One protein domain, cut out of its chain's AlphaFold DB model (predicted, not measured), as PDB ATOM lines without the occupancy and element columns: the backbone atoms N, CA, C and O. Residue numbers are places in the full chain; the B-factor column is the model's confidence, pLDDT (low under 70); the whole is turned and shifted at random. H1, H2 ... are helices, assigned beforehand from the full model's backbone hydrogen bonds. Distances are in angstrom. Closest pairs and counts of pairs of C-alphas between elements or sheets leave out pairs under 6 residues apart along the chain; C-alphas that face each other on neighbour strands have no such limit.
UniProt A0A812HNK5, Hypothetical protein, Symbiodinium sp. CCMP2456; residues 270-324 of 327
ATOM      1  N   LEU A 270     238.789 151.743 170.857       49.12
ATOM      2  CA  LEU A 270     237.792 151.273 169.876       49.12
ATOM      3  C   LEU A 270     237.475 152.272 168.753       49.12
ATOM      4  O   LEU A 270     237.011 151.857 167.691       49.12
ATOM      5  N   ALA A 271     237.767 153.564 168.932       51.22
ATOM      6  CA  ALA A 271     237.566 154.572 167.888       51.22
ATOM      7  C   ALA A 271     238.465 154.354 166.654       51.22
ATOM      8  O   ALA A 271     238.005 154.582 165.534       51.22
ATOM      9  N   LYS A 272     239.702 153.861 166.832       53.22
ATOM     10  CA  LYS A 272     240.607 153.535 165.710       53.22
ATOM     11  C   LYS A 272     240.140 152.300 164.928       53.22
ATOM     12  O   LYS A 272     240.205 152.301 163.704       53.22
ATOM     13  N   LEU A 273     239.600 151.291 165.618       51.47
ATOM     14  CA  LEU A 273     239.094 150.067 164.986       51.47
ATOM     15  C   LEU A 273     237.765 150.307 164.242       51.47
ATOM     16  O   LEU A 273     237.591 149.823 163.128       51.47
ATOM     17  N   ARG A 274     236.855 151.114 164.817       58.84
ATOM     18  CA  ARG A 274     235.586 151.495 164.164       58.84
ATOM     19  C   ARG A 274     235.796 152.337 162.908       58.84
ATOM     20  O   ARG A 274     235.088 152.098 161.943       58.84
ATOM     21  N   HIS A 275     236.754 153.267 162.883       61.72
ATOM     22  CA  HIS A 275     237.010 154.060 161.671       61.72
ATOM     23  C   HIS A 275     237.582 153.212 160.529       61.72
ATOM     24  O   HIS A 275     237.132 153.364 159.398       61.72
ATOM     25  N   GLY A 276     238.502 152.282 160.809       67.81
ATOM     26  CA  GLY A 276     239.042 151.383 159.781       67.81
ATOM     27  C   GLY A 276     237.979 150.465 159.171       67.81
ATOM     28  O   GLY A 276     237.893 150.347 157.951       67.81
ATOM     29  N   LEU A 277     237.115 149.878 160.007       72.81
ATOM     30  CA  LEU A 277     235.996 149.044 159.550       72.81
ATOM     31  C   LEU A 277     234.951 149.842 158.761       72.81
ATOM     32  O   LEU A 277     234.472 149.359 157.741       72.81
ATOM     33  N   LEU A 278     234.620 151.061 159.198       73.06
ATOM     34  CA  LEU A 278     233.633 151.899 158.511       73.06
ATOM     35  C   LEU A 278     234.152 152.387 157.152       73.06
ATOM     36  O   LEU A 278     233.415 152.352 156.172       73.06
ATOM     37  N   LEU A 279     235.427 152.786 157.071       72.38
ATOM     38  CA  LEU A 279     236.065 153.177 155.809       72.38
ATOM     39  C   LEU A 279     236.197 151.988 154.848       72.38
ATOM     40  O   LEU A 279     235.914 152.135 153.663       72.38
ATOM     41  N   GLY A 280     236.547 150.802 155.357       75.94
ATOM     42  CA  GLY A 280     236.563 149.575 154.560       75.94
ATOM     43  C   GLY A 280     235.178 149.210 154.021       75.94
ATOM     44  O   GLY A 280     235.039 148.901 152.840       75.94
ATOM     45  N   PHE A 281     234.140 149.317 154.855       79.69
ATOM     46  CA  PHE A 281     232.758 149.041 154.459       79.69
ATOM     47  C   PHE A 281     232.239 150.034 153.408       79.69
ATOM     48  O   PHE A 281     231.675 149.621 152.399       79.69
ATOM     49  N   LEU A 282     232.489 151.336 153.590       75.38
ATOM     50  CA  LEU A 282     232.118 152.364 152.612       75.38
ATOM     51  C   LEU A 282     232.873 152.201 151.286       75.38
ATOM     52  O   LEU A 282     232.283 152.372 150.222       75.38
ATOM     53  N   SER A 283     234.151 151.811 151.331       75.94
ATOM     54  CA  SER A 283     234.917 151.509 150.119       75.94
ATOM     55  C   SER A 283     234.385 150.275 149.389       75.94
ATOM     56  O   SER A 283     234.356 150.269 148.162       75.94
ATOM     57  N   TRP A 284     233.957 149.239 150.117       78.19
ATOM     58  CA  TRP A 284     233.369 148.038 149.521       78.19
ATOM     59  C   TRP A 284     232.027 148.338 148.843       78.19
ATOM     60  O   TRP A 284     231.806 147.904 147.716       78.19
ATOM     61  N   ILE A 285     231.181 149.166 149.471       77.00
ATOM     62  CA  ILE A 285     229.941 149.670 148.858       77.00
ATOM     63  C   ILE A 285     230.241 150.470 147.582       77.00
ATOM     64  O   ILE A 285     229.572 150.277 146.572       77.00
ATOM     65  N   GLY A 286     231.263 151.334 147.597       72.06
ATOM     66  CA  GLY A 286     231.661 152.111 146.417       72.06
ATOM     67  C   GLY A 286     232.106 151.247 145.231       72.06
ATOM     68  O   GLY A 286     231.773 151.567 144.093       72.06
ATOM     69  N   ILE A 287     232.801 150.133 145.496       71.88
ATOM     70  CA  ILE A 287     233.197 149.155 144.468       71.88
ATOM     71  C   ILE A 287     231.974 148.376 143.959       71.88
ATOM     72  O   ILE A 287     231.823 148.202 142.754       71.88
ATOM     73  N   ALA A 288     231.082 147.936 144.855       72.88
ATOM     74  CA  ALA A 288     229.884 147.173 144.490       72.88
ATOM     75  C   ALA A 288     228.878 147.979 143.644       72.88
ATOM     76  O   ALA A 288     228.095 147.392 142.905       72.88
ATOM     77  N   LEU A 289     228.907 149.311 143.751       78.44
ATOM     78  CA  LEU A 289     228.068 150.230 142.978       78.44
ATOM     79  C   LEU A 289     228.776 150.815 141.738       78.44
ATOM     80  O   LEU A 289     228.253 151.753 141.145       78.44
ATOM     81  N   GLU A 290     229.963 150.309 141.368       76.75
ATOM     82  CA  GLU A 290     230.806 150.794 140.252       76.75
ATOM     83  C   GLU A 290     231.182 152.293 140.315       76.75
ATOM     84  O   GLU A 290     231.618 152.888 139.331       76.75
ATOM     85  N   LEU A 291     231.067 152.923 141.487       69.69
ATOM     86  CA  LEU A 291     231.364 154.349 141.670       69.69
ATOM     87  C   LEU A 291     232.870 154.630 141.801       69.69
ATOM     88  O   LEU A 291     233.298 155.771 141.628       69.69
ATOM     89  N   VAL A 292     233.676 153.613 142.136       67.31
ATOM     90  CA  VAL A 292     235.123 153.741 142.374       67.31
ATOM     91  C   VAL A 292     235.875 152.524 141.822       67.31
ATOM     92  O   VAL A 292     235.598 151.391 142.213       67.31
ATOM     93  N   ASP A 293     236.869 152.753 140.958       69.69
ATOM     94  CA  ASP A 293     237.748 151.697 140.437       69.69
ATOM     95  C   ASP A 293     238.631 151.124 141.563       69.69
ATOM     96  O   ASP A 293     239.328 151.855 142.279       69.69
ATOM     97  N   PHE A 294     238.631 149.796 141.699       72.81
ATOM     98  CA  PHE A 294     239.422 149.051 142.681       72.81
ATOM     99  C   PHE A 294     240.909 149.453 142.689       72.81
ATOM    100  O   PHE A 294     241.540 149.505 143.748       72.81
ATOM    101  N   ARG A 295     241.476 149.803 141.527       76.56
ATOM    102  CA  ARG A 295     242.883 150.216 141.399       76.56
ATOM    103  C   ARG A 295     243.188 151.498 142.178       76.56
ATOM    104  O   ARG A 295     244.270 151.616 142.754       76.56
ATOM    105  N   VAL A 296     242.238 152.432 142.246       75.94
ATOM    106  CA  VAL A 296     242.383 153.711 142.965       75.94
ATOM    107  C   VAL A 296     242.361 153.491 144.481       75.94
ATOM    108  O   VAL A 296     243.144 154.099 145.218       75.94
ATOM    109  N   VAL A 297     241.522 152.569 144.955       75.44
ATOM    110  CA  VAL A 297     241.462 152.183 146.375       75.44
ATOM    111  C   VAL A 297     242.778 151.535 146.820       75.44
ATOM    112  O   VAL A 297     243.331 151.899 147.857       75.44
ATOM    113  N   VAL A 298     243.342 150.632 146.013       78.81
ATOM    114  CA  VAL A 298     244.631 149.991 146.334       78.81
ATOM    115  C   VAL A 298     245.781 151.003 146.309       78.81
ATOM    116  O   VAL A 298     246.608 151.016 147.222       78.81
ATOM    117  N   ALA A 299     245.824 151.889 145.309       81.31
ATOM    118  CA  ALA A 299     246.865 152.911 145.202       81.31
ATOM    119  C   ALA A 299     246.840 153.899 146.382       81.31
ATOM    120  O   ALA A 299     247.887 154.206 146.954       81.31
ATOM    121  N   SER A 300     245.653 154.357 146.789       78.06
ATOM    122  CA  SER A 300     245.499 155.251 147.945       78.06
ATOM    123  C   SER A 300     245.876 154.572 149.267       78.06
ATOM    124  O   SER A 300     246.558 155.184 150.091       78.06
ATOM    125  N   GLY A 301     245.540 153.289 149.441       83.00
ATOM    126  CA  GLY A 301     245.980 152.496 150.593       83.00
ATOM    127  C   GLY A 301     247.505 152.344 150.674       83.00
ATOM    128  O   GLY A 301     248.092 152.531 151.741       83.00
ATOM    129  N   LEU A 302     248.172 152.076 149.547       84.56
ATOM    130  CA  LEU A 302     249.637 151.985 149.483       84.56
ATOM    131  C   LEU A 302     250.314 153.329 149.780       84.56
ATOM    132  O   LEU A 302     251.284 153.369 150.537       84.56
ATOM    133  N   LEU A 303     249.784 154.432 149.244       83.31
ATOM    134  CA  LEU A 303     250.278 155.779 149.540       83.31
ATOM    135  C   LEU A 303     250.133 156.127 151.026       83.31
ATOM    136  O   LEU A 303     251.056 156.696 151.607       83.31
ATOM    137  N   TYR A 304     249.024 155.737 151.658       80.75
ATOM    138  CA  TYR A 304     248.822 155.935 153.093       80.75
ATOM    139  C   TYR A 304     249.855 155.167 153.930       80.75
ATOM    140  O   TYR A 304     250.436 155.730 154.857       80.75
ATOM    141  N   LEU A 305     250.154 153.914 153.571       81.50
ATOM    142  CA  LEU A 305     251.181 153.116 154.252       81.50
ATOM    143  C   LEU A 305     252.590 153.692 154.061       81.50
ATOM    144  O   LEU A 305     253.376 153.725 155.010       81.50
ATOM    145  N   LEU A 306     252.911 154.183 152.859       81.56
ATOM    146  CA  LEU A 306     254.183 154.859 152.594       81.56
ATOM    147  C   LEU A 306     254.308 156.154 153.402       81.56
ATOM    148  O   LEU A 306     255.356 156.403 153.996       81.56
ATOM    149  N   TRP A 307     253.236 156.942 153.486       80.12
ATOM    150  CA  TRP A 307     253.190 158.155 154.300       80.12
ATOM    151  C   TRP A 307     253.338 157.845 155.797       80.12
ATOM    152  O   TRP A 307     254.111 158.501 156.496       80.12
ATOM    153  N   GLN A 308     252.681 156.792 156.289       78.81
ATOM    154  CA  GLN A 308     252.802 156.354 157.680       78.81
ATOM    155  C   GLN A 308     254.232 155.893 158.016       78.81
ATOM    156  O   GLN A 308     254.763 156.230 159.072       78.81
ATOM    157  N   LYS A 309     254.892 155.177 157.098       77.50
ATOM    158  CA  LYS A 309     256.287 154.746 157.265       77.50
ATOM    159  C   LYS A 309     257.279 155.915 157.184       77.50
ATOM    160  O   LYS A 309     258.272 155.938 157.908       77.50
ATOM    161  N   ALA A 310     257.014 156.894 156.320       76.00
ATOM    162  CA  ALA A 310     257.829 158.103 156.215       76.00
ATOM    163  C   ALA A 310     257.726 158.957 157.487       76.00
ATOM    164  O   ALA A 310     258.739 159.422 158.004       76.00
ATOM    165  N   THR A 311     256.517 159.118 158.025       73.56
ATOM    166  CA  THR A 311     256.277 159.893 159.250       73.56
ATOM    167  C   THR A 311     256.861 159.221 160.490       73.56
ATOM    168  O   THR A 311     257.492 159.917 161.280       73.56
ATOM    169  N   SER A 312     256.770 157.892 160.636       71.00
ATOM    170  CA  SER A 312     257.427 157.193 161.755       71.00
ATOM    171  C   SER A 312     258.952 157.328 161.698       71.00
ATOM    172  O   SER A 312     259.577 157.661 162.697       71.00
ATOM    173  N   SER A 313     259.553 157.199 160.507       67.81
ATOM    174  CA  SER A 313     261.000 157.385 160.332       67.81
ATOM    175  C   SER A 313     261.476 158.812 160.638       67.81
ATOM    176  O   SER A 313     262.643 158.999 160.990       67.81
ATOM    177  N   ILE A 314     260.615 159.819 160.466       67.38
ATOM    178  CA  ILE A 314     260.918 161.214 160.808       67.38
ATOM    179  C   ILE A 314     260.834 161.423 162.322       67.38
ATOM    180  O   ILE A 314     261.713 162.080 162.873       67.38
ATOM    181  N   VAL A 315     259.837 160.839 162.994       66.19
ATOM    182  CA  VAL A 315     259.693 160.913 164.458       66.19
ATOM    183  C   VAL A 315     260.891 160.262 165.160       66.19
ATOM    184  O   VAL A 315     261.513 160.916 165.993       66.19
ATOM    185  N   ASP A 316     261.326 159.075 164.722       63.59
ATOM    186  CA  ASP A 316     262.508 158.394 165.285       63.59
ATOM    187  C   ASP A 316     263.806 159.214 165.092       63.59
ATOM    188  O   ASP A 316     264.701 159.245 165.943       63.59
ATOM    189  N   LYS A 317     263.921 159.938 163.968       64.56
ATOM    190  CA  LYS A 317     265.049 160.851 163.695       64.56
ATOM    191  C   LYS A 317     265.029 162.123 164.542       64.56
ATOM    192  O   LYS A 317     266.077 162.747 164.710       64.56
ATOM    193  N   ILE A 318     263.855 162.545 165.004       61.22
ATOM    194  CA  ILE A 318     263.706 163.710 165.876       61.22
ATOM    195  C   ILE A 318     264.040 163.308 167.316       61.22
ATOM    196  O   ILE A 318     264.843 164.002 167.936       61.22
ATOM    197  N   GLU A 319     263.550 162.159 167.797       59.69
ATOM    198  CA  GLU A 319     263.839 161.664 169.156       59.69
ATOM    199  C   GLU A 319     265.338 161.392 169.375       59.69
ATOM    200  O   GLU A 319     265.921 161.851 170.358       59.69
ATOM    201  N   THR A 320     266.009 160.773 168.398       59.06
ATOM    202  CA  THR A 320     267.467 160.530 168.451       59.06
ATOM    203  C   THR A 320     268.323 161.803 168.373       59.06
ATOM    204  O   THR A 320     269.497 161.782 168.752       59.06
ATOM    205  N   LYS A 321     267.774 162.923 167.877       58.75
ATOM    206  CA  LYS A 321     268.450 164.231 167.895       58.75
ATOM    207  C   LYS A 321     268.266 164.959 169.222       58.75
ATOM    208  O   LYS A 321     269.207 165.611 169.658       58.75
ATOM    209  N   THR A 322     267.104 164.838 169.860       55.16
ATOM    210  CA  THR A 322     266.867 165.405 171.196       55.16
ATOM    211  C   THR A 322     267.729 164.739 172.269       55.16
ATOM    212  O   THR A 322     268.269 165.444 173.111       55.16
ATOM    213  N   GLU A 323     267.983 163.431 172.168       54.91
ATOM    214  CA  GLU A 323     268.837 162.695 173.120       54.91
ATOM    215  C   GLU A 323     270.336 163.063 173.020       54.91
ATOM    216  O   GLU A 323     271.100 162.872 173.960       54.91
ATOM    217  N   LYS A 324     270.781 163.642 171.892       56.09
ATOM    218  CA  LYS A 324     272.173 164.094 171.679       56.09
ATOM    219  C   LYS A 324     272.446 165.542 172.091       56.09
ATOM    220  O   LYS A 324     273.591 165.975 171.994       56.09
TER     221      LYS A 324
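What this domain is: This is residues 270 to 324 of the 327 residues of the protein "Hypothetical protein" of Symbiodinium sp. CCMP2456 (UniProt A0A812HNK5). Two helices make a narrow V with unequal arms: H1 comes in to the corner, a tight link turns the chain, and the longer H2 runs out. The arms, residues 270 to 279 of H1 and 298 to 324 of H2, stand free. The printed part has 55 residues with two named helices, H1 then H2, and no named strand; the class is all helix. It is extended, with a radius of gyration of the C-alphas of 16.4 A and spans of 54 by 27 by 8 A.

Where its parts are: Find C-alpha 270 at (237.792, 151.273, 169.876); from there H1, residues 270 to 288, runs 26.9 A. H2, residues 294 to 324, begins at (239.422, 149.051, 142.681) and runs 46.3 A to C-alpha 324 at (272.173, 164.094, 171.679).

How they stand to each other: Look at Ile 287 and Phe 294: their C-alphas, the closest of H1 and H2, are 6.5 A apart. The helices are close but not clearly touching. They run opposite ways at a shallow tilt of 27 degrees. Every O i to N i+4 pair is within hydrogen-bond range in H1, and 25 of 27 in H2.

The domain as a whole: The C-alphas farthest apart, Leu 289 and Lys 324, are 54.4 A apart. The printed part has no cut. Confidence is under 70 at residues 270 to 276, 291 to 293 and 313 to 324.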